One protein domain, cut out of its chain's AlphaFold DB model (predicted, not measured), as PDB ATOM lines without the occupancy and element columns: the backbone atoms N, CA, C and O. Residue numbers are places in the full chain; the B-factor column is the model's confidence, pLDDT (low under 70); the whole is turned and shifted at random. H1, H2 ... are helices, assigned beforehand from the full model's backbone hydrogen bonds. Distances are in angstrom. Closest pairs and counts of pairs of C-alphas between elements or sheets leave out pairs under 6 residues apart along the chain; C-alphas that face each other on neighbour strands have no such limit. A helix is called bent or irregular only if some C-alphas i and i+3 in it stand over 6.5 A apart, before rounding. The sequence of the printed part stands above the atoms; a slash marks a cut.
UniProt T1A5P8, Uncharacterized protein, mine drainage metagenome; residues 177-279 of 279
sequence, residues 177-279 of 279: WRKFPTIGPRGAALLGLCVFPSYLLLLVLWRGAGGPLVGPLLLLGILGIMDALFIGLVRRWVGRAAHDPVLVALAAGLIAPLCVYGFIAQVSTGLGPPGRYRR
ATOM      1  N   TRP A 177      38.082 -34.225  11.854       92.62
ATOM      2  CA  TRP A 177      39.410 -33.747  11.451       92.62
ATOM      3  C   TRP A 177      39.422 -32.261  11.091       92.62
ATOM      4  O   TRP A 177      40.410 -31.558  11.303       92.62
ATOM      5  N   ARG A 178      38.315 -31.757  10.538       93.00
ATOM      6  CA  ARG A 178      38.211 -30.379  10.049       93.00
ATOM      7  C   ARG A 178      37.582 -29.459  11.087       93.00
ATOM      8  O   ARG A 178      36.784 -29.876  11.924       93.00
ATOM      9  N   LYS A 179      37.947 -28.173  11.045       94.50
ATOM     10  CA  LYS A 179      37.339 -27.152  11.916       94.50
ATOM     11  C   LYS A 179      35.881 -26.895  11.530       94.50
ATOM     12  O   LYS A 179      35.029 -26.896  12.407       94.50
ATOM     13  N   PHE A 180      35.608 -26.755  10.237       95.50
ATOM     14  CA  PHE A 180      34.278 -26.478   9.695       95.50
ATOM     15  C   PHE A 180      33.765 -27.654   8.851       95.50
ATOM     16  O   PHE A 180      34.593 -28.435   8.358       95.50
ATOM     17  N   PRO A 181      32.436 -27.798   8.691       95.06
ATOM     18  CA  PRO A 181      31.857 -28.799   7.815       95.06
ATOM     19  C   PRO A 181      32.307 -28.589   6.369       95.06
ATOM     20  O   PRO A 181      32.416 -27.459   5.900       95.06
ATOM     21  N   THR A 182      32.531 -29.684   5.648       96.12
ATOM     22  CA  THR A 182      32.761 -29.654   4.190       96.12
ATOM     23  C   THR A 182      31.591 -30.219   3.402       96.12
ATOM     24  O   THR A 182      31.613 -30.200   2.176       96.12
ATOM     25  N   ILE A 183      30.592 -30.760   4.095       96.44
ATOM     26  CA  ILE A 183      29.345 -31.232   3.510       96.44
ATOM     27  C   ILE A 183      28.214 -30.293   3.924       96.44
ATOM     28  O   ILE A 183      28.171 -29.820   5.059       96.44
ATOM     29  N   GLY A 184      27.300 -30.012   2.998       96.94
ATOM     30  CA  GLY A 184      26.071 -29.288   3.315       96.94
ATOM     31  C   GLY A 184      25.030 -30.189   4.000       96.94
ATOM     32  O   GLY A 184      25.152 -31.417   3.950       96.94
ATOM     33  N   PRO A 185      23.952 -29.612   4.564       97.38
ATOM     34  CA  PRO A 185      22.893 -30.371   5.237       97.38
ATOM     35  C   PRO A 185      22.298 -31.494   4.378       97.38
ATOM     36  O   PRO A 185      22.143 -32.613   4.850       97.38
ATOM     37  N   ARG A 186      22.052 -31.250   3.082       97.50
ATOM     38  CA  ARG A 186      21.523 -32.277   2.163       97.50
ATOM     39  C   ARG A 186      22.434 -33.502   2.065       97.50
ATOM     40  O   ARG A 186      21.950 -34.625   2.117       97.50
ATOM     41  N   GLY A 187      23.743 -33.289   1.952       97.31
ATOM     42  CA  GLY A 187      24.699 -34.393   1.885       97.31
ATOM     43  C   GLY A 187      24.781 -35.167   3.201       97.31
ATOM     44  O   GLY A 187      24.906 -36.385   3.184       97.31
ATOM     45  N   ALA A 188      24.646 -34.485   4.340       97.50
ATOM     46  CA  ALA A 188      24.602 -35.135   5.647       97.50
ATOM     47  C   ALA A 188      23.317 -35.949   5.862       97.50
ATOM     48  O   ALA A 188      23.384 -37.061   6.378       97.50
ATOM     49  N   ALA A 189      22.168 -35.440   5.405       97.94
ATOM     50  CA  ALA A 189      20.919 -36.197   5.398       97.94
ATOM     51  C   ALA A 189      21.023 -37.456   4.534       97.94
ATOM     52  O   ALA A 189      20.629 -38.523   4.988       97.94
ATOM     53  N   LEU A 190      21.601 -37.356   3.333       97.75
ATOM     54  CA  LEU A 190      21.840 -38.519   2.474       97.75
ATOM     55  C   LEU A 190      22.801 -39.523   3.120       97.75
ATOM     56  O   LEU A 190      22.537 -40.719   3.079       97.75
ATOM     57  N   LEU A 191      23.873 -39.044   3.765       96.62
ATOM     58  CA  LEU A 191      24.790 -39.903   4.512       96.62
ATOM     59  C   LEU A 191      24.037 -40.715   5.573       96.62
ATOM     60  O   LEU A 191      24.186 -41.930   5.596       96.62
ATOM     61  N   GLY A 192      23.211 -40.065   6.401       96.69
ATOM     62  CA  GLY A 192      22.394 -40.740   7.417       96.69
ATOM     63  C   GLY A 192      21.350 -41.689   6.820       96.69
ATOM     64  O   GLY A 192      21.213 -42.819   7.284       96.69
ATOM     65  N   LEU A 193      20.667 -41.255   5.754       96.75
ATOM     66  CA  LEU A 193      19.624 -42.016   5.055       96.75
ATOM     67  C   LEU A 193      20.147 -43.350   4.530       96.75
ATOM     68  O   LEU A 193      19.419 -44.336   4.557       96.75
ATOM     69  N   CYS A 194      21.390 -43.388   4.049       95.62
ATOM     70  CA  CYS A 194      21.981 -44.580   3.451       95.62
ATOM     71  C   CYS A 194      22.446 -45.625   4.474       95.62
ATOM     72  O   CYS A 194      22.562 -46.791   4.100       95.62
ATOM     73  N   VAL A 195      22.696 -45.255   5.737       93.38
ATOM     74  CA  VAL A 195      23.313 -46.167   6.717       93.38
ATOM     75  C   VAL A 195      22.415 -47.377   6.988       93.38
ATOM     76  O   VAL A 195      22.792 -48.505   6.684       93.38
ATOM     77  N   PHE A 196      21.195 -47.168   7.486       91.75
ATOM     78  CA  PHE A 196      20.300 -48.279   7.830       91.75
ATOM     79  C   PHE A 196      19.910 -49.158   6.620       91.75
ATOM     80  O   PHE A 196      20.065 -50.380   6.702       91.75
ATOM     81  N   PRO A 197      19.500 -48.596   5.462       91.88
ATOM     82  CA  PRO A 197      19.220 -49.392   4.270       91.88
ATOM     83  C   PRO A 197      20.422 -50.186   3.767       91.88
ATOM     84  O   PRO A 197      20.226 -51.260   3.212       91.88
ATOM     85  N   SER A 198      21.655 -49.698   3.955       90.62
ATOM     86  CA  SER A 198      22.844 -50.453   3.552       90.62
ATOM     87  C   SER A 198      23.039 -51.720   4.387       90.62
ATOM     88  O   SER A 198      23.337 -52.768   3.814       90.62
ATOM     89  N   TYR A 199      22.774 -51.678   5.699       86.88
ATOM     90  CA  TYR A 199      22.766 -52.897   6.511       86.88
ATOM     91  C   TYR A 199      21.631 -53.845   6.114       86.88
ATOM     92  O   TYR A 199      21.855 -55.046   5.981       86.88
ATOM     93  N   LEU A 200      20.420 -53.322   5.879       84.12
ATOM     94  CA  LEU A 200      19.296 -54.150   5.432       84.12
ATOM     95  C   LEU A 200      19.573 -54.805   4.078       84.12
ATOM     96  O   LEU A 200      19.306 -55.991   3.908       84.12
ATOM     97  N   LEU A 201      20.124 -54.054   3.123       85.62
ATOM     98  CA  LEU A 201      20.508 -54.575   1.816       85.62
ATOM     99  C   LEU A 201      21.527 -55.701   1.970       85.62
ATOM    100  O   LEU A 201      21.378 -56.740   1.338       85.62
ATOM    101  N   LEU A 202      22.528 -55.517   2.828       81.94
ATOM    102  CA  LEU A 202      23.533 -56.535   3.097       81.94
ATOM    103  C   LEU A 202      22.907 -57.815   3.672       81.94
ATOM    104  O   LEU A 202      23.204 -58.904   3.183       81.94
ATOM    105  N   LEU A 203      21.982 -57.690   4.629       76.69
ATOM    106  CA  LEU A 203      21.222 -58.824   5.163       76.69
ATOM    107  C   LEU A 203      20.358 -59.498   4.077       76.69
ATOM    108  O   LEU A 203      20.336 -60.724   3.970       76.69
ATOM    109  N   VAL A 204      19.685 -58.730   3.218       77.50
ATOM    110  CA  VAL A 204      18.840 -59.270   2.136       77.50
ATOM    111  C   VAL A 204      19.666 -59.976   1.060       77.50
ATOM    112  O   VAL A 204      19.306 -61.081   0.655       77.50
ATOM    113  N   LEU A 205      20.768 -59.376   0.604       75.50
ATOM    114  CA  LEU A 205      21.677 -59.983  -0.376       75.50
ATOM    115  C   LEU A 205      22.270 -61.280   0.166       75.50
ATOM    116  O   LEU A 205      22.340 -62.279  -0.550       75.50
ATOM    117  N   TRP A 206      22.622 -61.283   1.450       70.19
ATOM    118  CA  TRP A 206      23.074 -62.478   2.143       70.19
ATOM    119  C   TRP A 206      22.012 -63.586   2.143       70.19
ATOM    120  O   TRP A 206      22.311 -64.730   1.804       70.19
ATOM    121  N   ARG A 207      20.752 -63.247   2.452       68.50
ATOM    122  CA  ARG A 207      19.624 -64.193   2.420       68.50
ATOM    123  C   ARG A 207      19.358 -64.737   1.013       68.50
ATOM    124  O   ARG A 207      19.122 -65.932   0.857       68.50
ATOM    125  N   GLY A 208      19.364 -63.869   0.003       61.62
ATOM    126  CA  GLY A 208      19.059 -64.222  -1.387       61.62
ATOM    127  C   GLY A 208      20.104 -65.128  -2.039       61.62
ATOM    128  O   GLY A 208      19.774 -65.883  -2.948       61.62
ATOM    129  N   ALA A 209      21.342 -65.108  -1.542       60.84
ATOM    130  CA  ALA A 209      22.428 -65.946  -2.040       60.84
ATOM    131  C   ALA A 209      22.373 -67.414  -1.558       60.84
ATOM    132  O   ALA A 209      23.275 -68.177  -1.891       60.84
ATOM    133  N   GLY A 210      21.369 -67.810  -0.758       55.47
ATOM    134  CA  GLY A 210      21.167 -69.195  -0.293       55.47
ATOM    135  C   GLY A 210      22.233 -69.747   0.672       55.47
ATOM    136  O   GLY A 210      22.134 -70.905   1.066       55.47
ATOM    137  N   GLY A 211      23.229 -68.930   1.054       62.69
ATOM    138  CA  GLY A 211      24.537 -69.360   1.585       62.69
ATOM    139  C   GLY A 211      25.349 -70.156   0.536       62.69
ATOM    140  O   GLY A 211      24.736 -70.868  -0.253       62.69
ATOM    141  N   PRO A 212      26.703 -70.115   0.444       51.59
ATOM    142  CA  PRO A 212      27.765 -69.370   1.126       51.59
ATOM    143  C   PRO A 212      28.594 -68.515   0.128       51.59
ATOM    144  O   PRO A 212      29.823 -68.561   0.131       51.59
ATOM    145  N   LEU A 213      27.962 -67.772  -0.787       49.16
ATOM    146  CA  LEU A 213      28.699 -66.973  -1.792       49.16
ATOM    147  C   LEU A 213      29.617 -65.904  -1.162       49.16
ATOM    148  O   LEU A 213      30.614 -65.497  -1.751       49.16
ATOM    149  N   VAL A 214      29.296 -65.494   0.064       58.00
ATOM    150  CA  VAL A 214      30.097 -64.651   0.951       58.00
ATOM    151  C   VAL A 214      30.184 -65.449   2.264       58.00
ATOM    152  O   VAL A 214      29.174 -65.971   2.720       58.00
ATOM    153  N   GLY A 215      31.371 -65.661   2.839       71.62
ATOM    154  CA  GLY A 215      31.520 -66.394   4.111       71.62
ATOM    155  C   GLY A 215      31.205 -65.501   5.326       71.62
ATOM    156  O   GLY A 215      31.356 -64.284   5.208       71.62
ATOM    157  N   PRO A 216      30.787 -66.035   6.497       76.31
ATOM    158  CA  PRO A 216      30.414 -65.211   7.658       76.31
ATOM    159  C   PRO A 216      31.508 -64.222   8.072       76.31
ATOM    160  O   PRO A 216      31.221 -63.082   8.412       76.31
ATOM    161  N   LEU A 217      32.775 -64.623   7.940       82.25
ATOM    162  CA  LEU A 217      33.934 -63.759   8.175       82.25
ATOM    163  C   LEU A 217      33.995 -62.560   7.221       82.25
ATOM    164  O   LEU A 217      34.327 -61.456   7.641       82.25
ATOM    165  N   LEU A 218      33.659 -62.762   5.945       83.69
ATOM    166  CA  LEU A 218      33.610 -61.679   4.968       83.69
ATOM    167  C   LEU A 218      32.449 -60.727   5.278       83.69
ATOM    168  O   LEU A 218      32.630 -59.518   5.188       83.69
ATOM    169  N   LEU A 219      31.297 -61.241   5.718       83.94
ATOM    170  CA  LEU A 219      30.176 -60.401   6.140       83.94
ATOM    171  C   LEU A 219      30.505 -59.568   7.385       83.94
ATOM    172  O   LEU A 219      30.246 -58.367   7.398       83.94
ATOM    173  N   LEU A 220      31.132 -60.177   8.393       86.12
ATOM    174  CA  LEU A 220      31.645 -59.458   9.563       86.12
ATOM    175  C   LEU A 220      32.652 -58.375   9.154       86.12
ATOM    176  O   LEU A 220      32.583 -57.250   9.644       86.12
ATOM    177  N   GLY A 221      33.544 -58.690   8.209       89.50
ATOM    178  CA  GLY A 221      34.476 -57.724   7.632       89.50
ATOM    179  C   GLY A 221      33.765 -56.556   6.947       89.50
ATOM    180  O   GLY A 221      34.123 -55.406   7.185       89.50
ATOM    181  N   ILE A 222      32.734 -56.825   6.140       90.25
ATOM    182  CA  ILE A 222      31.938 -55.788   5.469       90.25
ATOM    183  C   ILE A 222      31.222 -54.905   6.496       90.25
ATOM    184  O   ILE A 222      31.312 -53.686   6.387       90.25
ATOM    185  N   LEU A 223      30.572 -55.490   7.507       89.88
ATOM    186  CA  LEU A 223      29.902 -54.747   8.579       89.88
ATOM    187  C   LEU A 223      30.881 -53.820   9.314       89.88
ATOM    188  O   LEU A 223      30.647 -52.615   9.388       89.88
ATOM    189  N   GLY A 224      32.032 -54.344   9.742       91.75
ATOM    190  CA  GLY A 224      33.058 -53.533  10.401       91.75
ATOM    191  C   GLY A 224      33.631 -52.432   9.496       91.75
ATOM    192  O   GLY A 224      33.902 -51.322   9.958       91.75
ATOM    193  N   ILE A 225      33.778 -52.695   8.192       94.19
ATOM    194  CA  ILE A 225      34.173 -51.674   7.209       94.19
ATOM    195  C   ILE A 225      33.087 -50.606   7.072       94.19
ATOM    196  O   ILE A 225      33.425 -49.429   6.971       94.19
ATOM    197  N   MET A 226      31.806 -50.974   7.073       93.88
ATOM    198  CA  MET A 226      30.694 -50.025   7.001       93.88
ATOM    199  C   MET A 226      30.653 -49.113   8.229       93.88
ATOM    200  O   MET A 226      30.548 -47.897   8.059       93.88
ATOM    201  N   ASP A 227      30.840 -49.662   9.432       93.25
ATOM    202  CA  ASP A 227      30.943 -48.889  10.677       93.25
ATOM    203  C   ASP A 227      32.123 -47.911  10.618       93.25
ATOM    204  O   ASP A 227      31.980 -46.703  10.843       93.25
ATOM    205  N   ALA A 228      33.304 -48.418  10.253       94.88
ATOM    206  CA  ALA A 228      34.521 -47.624  10.141       94.88
ATOM    207  C   ALA A 228      34.403 -46.541   9.059       94.88
ATOM    208  O   ALA A 228      34.866 -45.413   9.257       94.88
ATOM    209  N   LEU A 229      33.762 -46.857   7.931       96.50
ATOM    210  CA  LEU A 229      33.490 -45.917   6.852       96.50
ATOM    211  C   LEU A 229      32.527 -44.835   7.331       96.50
ATOM    212  O   LEU A 229      32.837 -43.659   7.169       96.50
ATOM    213  N   PHE A 230      31.409 -45.195   7.961       96.19
ATOM    214  CA  PHE A 230      30.448 -44.229   8.485       96.19
ATOM    215  C   PHE A 230      31.111 -43.264   9.476       96.19
ATOM    216  O   PHE A 230      31.054 -42.044   9.284       96.19
ATOM    217  N   ILE A 231      31.841 -43.791  10.463       96.00
ATOM    218  CA  ILE A 231      32.614 -42.987  11.422       96.00
ATOM    219  C   ILE A 231      33.639 -42.112  10.686       96.00
ATOM    220  O   ILE A 231      33.758 -40.915  10.962       96.00
ATOM    221  N   GLY A 232      34.369 -42.673   9.721       96.88
ATOM    222  CA  GLY A 232      35.359 -41.958   8.917       96.88
ATOM    223  C   GLY A 232      34.764 -40.796   8.120       96.88
ATOM    224  O   GLY A 232      35.322 -39.697   8.125       96.88
ATOM    225  N   LEU A 233      33.609 -40.998   7.485       96.69
ATOM    226  CA  LEU A 233      32.894 -39.980   6.714       96.69
ATOM    227  C   LEU A 233      32.355 -38.868   7.616       96.69
ATOM    228  O   LEU A 233      32.560 -37.687   7.317       96.69
ATOM    229  N   VAL A 234      31.761 -39.218   8.761       96.12
ATOM    230  CA  VAL A 234      31.323 -38.243   9.775       96.12
ATOM    231  C   VAL A 234      32.506 -37.387  10.233       96.12
ATOM    232  O   VAL A 234      32.439 -36.154  10.202       96.12
ATOM    233  N   ARG A 235      33.639 -38.018  10.568       96.00
ATOM    234  CA  ARG A 235      34.859 -37.309  10.989       96.00
ATOM    235  C   ARG A 235      35.449 -36.429   9.896       96.00
ATOM    236  O   ARG A 235      35.994 -35.360  10.189       96.00
ATOM    237  N   ARG A 236      35.367 -36.868   8.643       95.94
ATOM    238  CA  ARG A 236      35.900 -36.140   7.489       95.94
ATOM    239  C   ARG A 236      35.069 -34.902   7.163       95.94
ATOM    240  O   ARG A 236      35.657 -33.899   6.754       95.94
ATOM    241  N   TRP A 237      33.745 -34.970   7.322       95.00
ATOM    242  CA  TRP A 237      32.828 -34.016   6.691       95.00
ATOM    243  C   TRP A 237      32.007 -33.129   7.631       95.00
ATOM    244  O   TRP A 237      31.684 -32.013   7.225       95.00
ATOM    245  N   VAL A 238      31.687 -33.561   8.857       93.44
ATOM    246  CA  VAL A 238      30.791 -32.803   9.759       93.44
ATOM    247  C   VAL A 238      31.472 -31.578  10.379       93.44
ATOM    248  O   VAL A 238      30.829 -30.557  10.580       93.44
ATOM    249  N   GLY A 239      32.783 -31.639  10.626       92.50
ATOM    250  CA  GLY A 239      33.542 -30.538  11.231       92.50
ATOM    251  C   GLY A 239      33.271 -30.328  12.731       92.50
ATOM    252  O   GLY A 239      32.357 -30.904  13.313       92.50
ATOM    253  N   ARG A 240      34.098 -29.511  13.396       91.31
ATOM    254  CA  ARG A 240      34.063 -29.288  14.860       91.31
ATOM    255  C   ARG A 240      33.247 -28.073  15.312       91.31
ATOM    256  O   ARG A 240      32.856 -28.028  16.471       91.31
ATOM    257  N   ALA A 241      33.006 -27.104  14.436       89.75
ATOM    258  CA  ALA A 241      32.302 -25.860  14.743       89.75
ATOM    259  C   ALA A 241      31.283 -25.517  13.651       89.75
ATOM    260  O   ALA A 241      31.471 -25.906  12.501       89.75
ATOM    261  N   ALA A 242      30.237 -24.761  14.008       89.94
ATOM    262  CA  ALA A 242      29.162 -24.343  13.096       89.94
ATOM    263  C   ALA A 242      28.506 -25.516  12.330       89.94
ATOM    264  O   ALA A 242      28.127 -25.387  11.168       89.94
ATOM    265  N   HIS A 243      28.393 -26.676  12.984       93.31
ATOM    266  CA  HIS A 243      27.918 -27.922  12.378       93.31
ATOM    267  C   HIS A 243      26.472 -28.285  12.733       93.31
ATOM    268  O   HIS A 243      25.995 -29.322  12.284       93.31
ATOM    269  N   ASP A 244      25.758 -27.475  13.522       95.12
ATOM    270  CA  ASP A 244      24.412 -27.836  13.994       95.12
ATOM    271  C   ASP A 244      23.434 -28.141  12.835       95.12
ATOM    272  O   ASP A 244      22.802 -29.196  12.883       95.12
ATOM    273  N   PRO A 245      23.359 -27.356  11.732       96.62
ATOM    274  CA  PRO A 245      22.489 -27.701  10.599       96.62
ATOM    275  C   PRO A 245      22.856 -29.032   9.925       96.62
ATOM    276  O   PRO A 245      21.989 -29.753   9.436       96.62
ATOM    277  N   VAL A 246      24.149 -29.364   9.902       97.62
ATOM    278  CA  VAL A 246      24.675 -30.616   9.343       97.62
ATOM    279  C   VAL A 246      24.315 -31.795  10.248       97.62
ATOM    280  O   VAL A 246      23.880 -32.828   9.748       97.62
ATOM    281  N   LEU A 247      24.434 -31.632  11.568       97.12
ATOM    282  CA  LEU A 247      24.064 -32.646  12.557       97.12
ATOM    283  C   LEU A 247      22.553 -32.896  12.613       97.12
ATOM    284  O   LEU A 247      22.144 -34.050  12.686       97.12
ATOM    285  N   VAL A 248      21.728 -31.845  12.528       98.12
ATOM    286  CA  VAL A 248      20.263 -31.976  12.427       98.12
ATOM    287  C   VAL A 248      19.894 -32.782  11.186       98.12
ATOM    288  O   VAL A 248      19.100 -33.716  11.266       98.12
ATOM    289  N   ALA A 249      20.499 -32.459  10.042       98.19
ATOM    290  CA  ALA A 249      20.228 -33.167   8.803       98.19
ATOM    291  C   ALA A 249      20.714 -34.625   8.845       98.19
ATOM    292  O   ALA A 249      19.982 -35.511   8.413       98.19
ATOM    293  N   LEU A 250      21.893 -34.891   9.417       98.31
ATOM    294  CA  LEU A 250      22.394 -36.250   9.646       98.31
ATOM    295  C   LEU A 250      21.440 -37.062  10.530       98.31
ATOM    296  O   LEU A 250      21.092 -38.183  10.174       98.31
ATOM    297  N   ALA A 251      20.985 -36.488  11.648       98.12
ATOM    298  CA  ALA A 251      20.039 -37.130  12.558       98.12
ATOM    299  C   ALA A 251      18.699 -37.426  11.868       98.12
ATOM    300  O   ALA A 251      18.192 -38.540  11.967       98.12
ATOM    301  N   ALA A 252      18.159 -36.472  11.103       98.00
ATOM    302  CA  ALA A 252      16.956 -36.689  10.300       98.00
ATOM    303  C   ALA A 252      17.151 -37.818   9.273       98.00
ATOM    304  O   ALA A 252      16.275 -38.667   9.117       98.00
ATOM    305  N   GLY A 253      18.318 -37.862   8.622       97.75
ATOM    306  CA  GLY A 253      18.709 -38.939   7.716       97.75
ATOM    307  C   GLY A 253      18.754 -40.305   8.398       97.75
ATOM    308  O   GLY A 253      18.252 -41.264   7.836       97.75
ATOM    309  N   LEU A 254      19.294 -40.401   9.615       97.50
ATOM    310  CA  LEU A 254      19.335 -41.653  10.383       97.50
ATOM    311  C   LEU A 254      17.938 -42.132  10.815       97.50
ATOM    312  O   LEU A 254      17.704 -43.336  10.890       97.50
ATOM    313  N   ILE A 255      17.009 -41.213  11.093       97.38
ATOM    314  CA  ILE A 255      15.645 -41.527  11.558       97.38
ATOM    315  C   ILE A 255      14.726 -41.928  10.399       97.38
ATOM    316  O   ILE A 255      13.966 -42.888  10.514       97.38
ATOM    317  N   ALA A 256      14.795 -41.212   9.273       96.81
ATOM    318  CA  ALA A 256      13.898 -41.401   8.135       96.81
ATOM    319  C   ALA A 256      13.734 -42.867   7.668       96.81
ATOM    320  O   ALA A 256      12.588 -43.307   7.530       96.81
ATOM    321  N   PRO A 257      14.805 -43.660   7.455       94.38
ATOM    322  CA  PRO A 257      14.659 -45.031   6.981       94.38
ATOM    323  C   PRO A 257      14.034 -45.951   8.040       94.38
ATOM    324  O   PRO A 257      13.361 -46.908   7.666       94.38
ATOM    325  N   LEU A 258      14.168 -45.642   9.337       91.44
ATOM    326  CA  LEU A 258      13.492 -46.381  10.408       91.44
ATOM    327  C   LEU A 258      11.992 -46.122  10.426       91.44
ATOM    328  O   LEU A 258      11.220 -47.060  10.589       91.44
ATOM    329  N   CYS A 259      11.565 -44.875  10.215       92.56
ATOM    330  CA  CYS A 259      10.143 -44.556  10.102       92.56
ATOM    331  C   CYS A 259       9.502 -45.296   8.920       92.56
ATOM    332  O   CYS A 259       8.420 -45.865   9.058       92.56
ATOM    333  N   VAL A 260      10.189 -45.324   7.773       91.94
ATOM    334  CA  VAL A 260       9.733 -46.059   6.584       91.94
ATOM    335  C   VAL A 260       9.684 -47.559   6.862       91.94
ATOM    336  O   VAL A 260       8.665 -48.191   6.593       91.94
ATOM    337  N   TYR A 261      10.748 -48.128   7.436       87.19
ATOM    338  CA  TYR A 261      10.792 -49.546   7.791       87.19
ATOM    339  C   TYR A 261       9.685 -49.923   8.779       87.19
ATOM    340  O   TYR A 261       8.968 -50.889   8.543       87.19
ATOM    341  N   GLY A 262       9.490 -49.134   9.838       86.00
ATOM    342  CA  GLY A 262       8.438 -49.351  10.830       86.00
ATOM    343  C   GLY A 262       7.038 -49.305  10.217       86.00
ATOM    344  O   GLY A 262       6.213 -50.167  10.509       86.00
ATOM    345  N   PHE A 263       6.780 -48.363   9.304       87.69
ATOM    346  CA  PHE A 263       5.516 -48.307   8.569       87.69
ATOM    347  C   PHE A 263       5.306 -49.547   7.686       87.69
ATOM    348  O   PHE A 263       4.236 -50.153   7.719       87.69
ATOM    349  N   ILE A 264       6.328 -49.959   6.928       86.56
ATOM    350  CA  ILE A 264       6.263 -51.165   6.088       86.56
ATOM    351  C   ILE A 264       6.029 -52.407   6.951       86.56
ATOM    352  O   ILE A 264       5.168 -53.220   6.612       86.56
ATOM    353  N   ALA A 265       6.756 -52.548   8.060       79.38
ATOM    354  CA  ALA A 265       6.616 -53.662   8.988       79.38
ATOM    355  C   ALA A 265       5.185 -53.735   9.540       79.38
ATOM    356  O   ALA A 265       4.554 -54.783   9.432       79.38
ATOM    357  N   GLN A 266       4.636 -52.606  10.000       77.56
ATOM    358  CA  GLN A 266       3.262 -52.497  10.501       77.56
ATOM    359  C   GLN A 266       2.216 -52.946   9.465       77.56
ATOM    360  O   GLN A 266       1.301 -53.713   9.783       77.56
ATOM    361  N   VAL A 267       2.347 -52.474   8.220       80.31
ATOM    362  CA  VAL A 267       1.438 -52.836   7.118       80.31
ATOM    363  C   VAL A 267       1.573 -54.320   6.766       80.31
ATOM    364  O   VAL A 267       0.569 -55.001   6.569       80.31
ATOM    365  N   SER A 268       2.802 -54.837   6.736       74.00
ATOM    366  CA  SER A 268       3.110 -56.221   6.349       74.00
ATOM    367  C   SER A 268       2.643 -57.247   7.383       74.00
ATOM    368  O   SER A 268       2.274 -58.358   7.014       74.00
ATOM    369  N   THR A 269       2.595 -56.883   8.669       63.38
ATOM    370  CA  THR A 269       2.066 -57.738   9.747       63.38
ATOM    371  C   THR A 269       0.532 -57.746   9.841       63.38
ATOM    372  O   THR A 269      -0.019 -58.321  10.777       63.38
ATOM    373  N   GLY A 270      -0.186 -57.121   8.897       50.44
ATOM    374  CA  GLY A 270      -1.653 -57.172   8.828       50.44
ATOM    375  C   GLY A 270      -2.391 -56.196   9.753       50.44
ATOM    376  O   GLY A 270      -3.590 -56.353   9.971       50.44
ATOM    377  N   LEU A 271      -1.720 -55.160  10.267       49.81
ATOM    378  CA  LEU A 271      -2.328 -54.092  11.078       49.81
ATOM    379  C   LEU A 271      -2.761 -52.890  10.214       49.81
ATOM    380  O   LEU A 271      -2.597 -51.733  10.603       49.81
ATOM    381  N   GLY A 272      -3.285 -53.162   9.015       38.34
ATOM    382  CA  GLY A 272      -3.897 -52.146   8.156       38.34
ATOM    383  C   GLY A 272      -5.184 -51.569   8.770       38.34
ATOM    384  O   GLY A 272      -5.761 -52.184   9.671       38.34
ATOM    385  N   PRO A 273      -5.660 -50.392   8.305       40.91
ATOM    386  CA  PRO A 273      -6.915 -49.814   8.785       40.91
ATOM    387  C   PRO A 273      -8.056 -50.830   8.617       40.91
ATOM    388  O   PRO A 273      -8.014 -51.609   7.662       40.91
ATOM    389  N   PRO A 274      -9.064 -50.838   9.512       41.34
ATOM    390  CA  PRO A 274     -10.106 -51.859   9.527       41.34
ATOM    391  C   PRO A 274     -10.799 -51.923   8.163       41.34
ATOM    392  O   PRO A 274     -11.615 -51.070   7.805       41.34
ATOM    393  N   GLY A 275     -10.438 -52.941   7.385       38.16
ATOM    394  CA  GLY A 275     -11.105 -53.276   6.143       38.16
ATOM    395  C   GLY A 275     -12.543 -53.631   6.476       38.16
ATOM    396  O   GLY A 275     -12.797 -54.542   7.262       38.16
ATOM    397  N   ARG A 276     -13.480 -52.863   5.917       40.47
ATOM    398  CA  ARG A 276     -14.920 -53.109   6.011       40.47
ATOM    399  C   ARG A 276     -15.195 -54.593   5.768       40.47
ATOM    400  O   ARG A 276     -14.938 -55.081   4.669       40.47
ATOM    401  N   TYR A 277     -15.766 -55.264   6.767       41.28
ATOM    402  CA  TYR A 277     -16.460 -56.532   6.581       41.28
ATOM    403  C   TYR A 277     -17.457 -56.358   5.427       41.28
ATOM    404  O   TYR A 277     -18.469 -55.667   5.572       41.28
ATOM    405  N   ARG A 278     -17.148 -56.925   4.258       37.59
ATOM    406  CA  ARG A 278     -18.162 -57.163   3.234       37.59
ATOM    407  C   ARG A 278     -18.907 -58.424   3.657       37.59
ATOM    408  O   ARG A 278     -18.292 -59.475   3.807       37.59
ATOM    409  N   ARG A 279     -20.194 -58.230   3.946       42.50
ATOM    410  CA  ARG A 279     -21.208 -59.283   3.994       42.50
ATOM    411  C   ARG A 279     -21.341 -59.941   2.628       42.50
ATOM    412  O   ARG A 279     -21.091 -59.226   1.629       42.50
TER     413      ARG A 279
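Overview. This is residues 177 to 279 of the 279 residues of an uncharacterized protein of mine drainage metagenome (UniProt T1A5P8). Three helices lie in one flat, splayed layer: H1a and the first arm of the longest helix, H3a, pack side by side, and from there H1b and H3b spread apart like the limbs of a V. H2 runs back along H1 with a gap between them, and residues 262 to 279, of which 262 to 268 belong to H3, stick out and help make the long axis. The printed part has 103 residues with three named helices, in the order H1, H2, H3, and no named strand; the class is all helix. It is loose, with a radius of gyration of the C-alphas of 18.6 A, and the C-alphas span 67 by 39 by 13 A.

Arrangement. H3, residues 244 to 268, was assigned as one helix by its hydrogen bonds but is bent: C-alphas 254 and 257 are 6.7 A apart, and its arms H3a, residues 244 to 254, and H3b, residues 257 to 268, stand at a shallow tilt of 25 degrees. H1, residues 185 to 208, also one helix by its hydrogen bonds, is bent too: C-alphas 193 and 196 are 6.9 A apart, and H1a, residues 185 to 193, stands to H1b, residues 196 to 208, at a shallow tilt of 32 degrees, only just short of steep. H1a and H3a touch, the same way at a shallow tilt of 27 degrees; their closest C-alphas, those of Gly 192 and Gly 253, are 4.1 A apart. H1b and H3b only just touch, and only at their ends, with 3 pairs of C-alphas within 8 A; the closest, those of Phe 196 and Pro 257, are 6.6 A apart, and the tilt is steep at 48 degrees. H2, residues 216 to 237, is close to H1b but not clearly touching, opposite ways at a shallow tilt of 17 degrees; the closest C-alphas, those of Tyr 199 and Leu 223, are 7.7 A apart. H2 and H1a are near each other, while H2 is apart from H3a and H3b. In H1a, H1b, H2, H3a and H3b every O i to N i+4 pair is within hydrogen-bond range.

Along the chain. H3a begins at C-alpha 244, (24.412, -27.836, 13.994), and is 15.2 A long; H3b is 16.1 A long and ends at C-alpha 268, (3.110, -56.221, 6.349). H1a, 12.1 A long, begins at C-alpha 185, (22.893, -30.371, 5.237), and H1b is 18.5 A long. H2 measures 31.3 A.

Size, cuts and confidence. The two C-alphas farthest apart, those of Lys 179 and Arg 279, are 67.3 A apart. The printed part has no cut, and the links H1 to H2 and H2 to H3 are short. Residues 207 to 213 stand free, as do residues 262 to 279. The mean pLDDT of the printed part is 83.7; residues 207 to 214 and 269 to 279 are under 70.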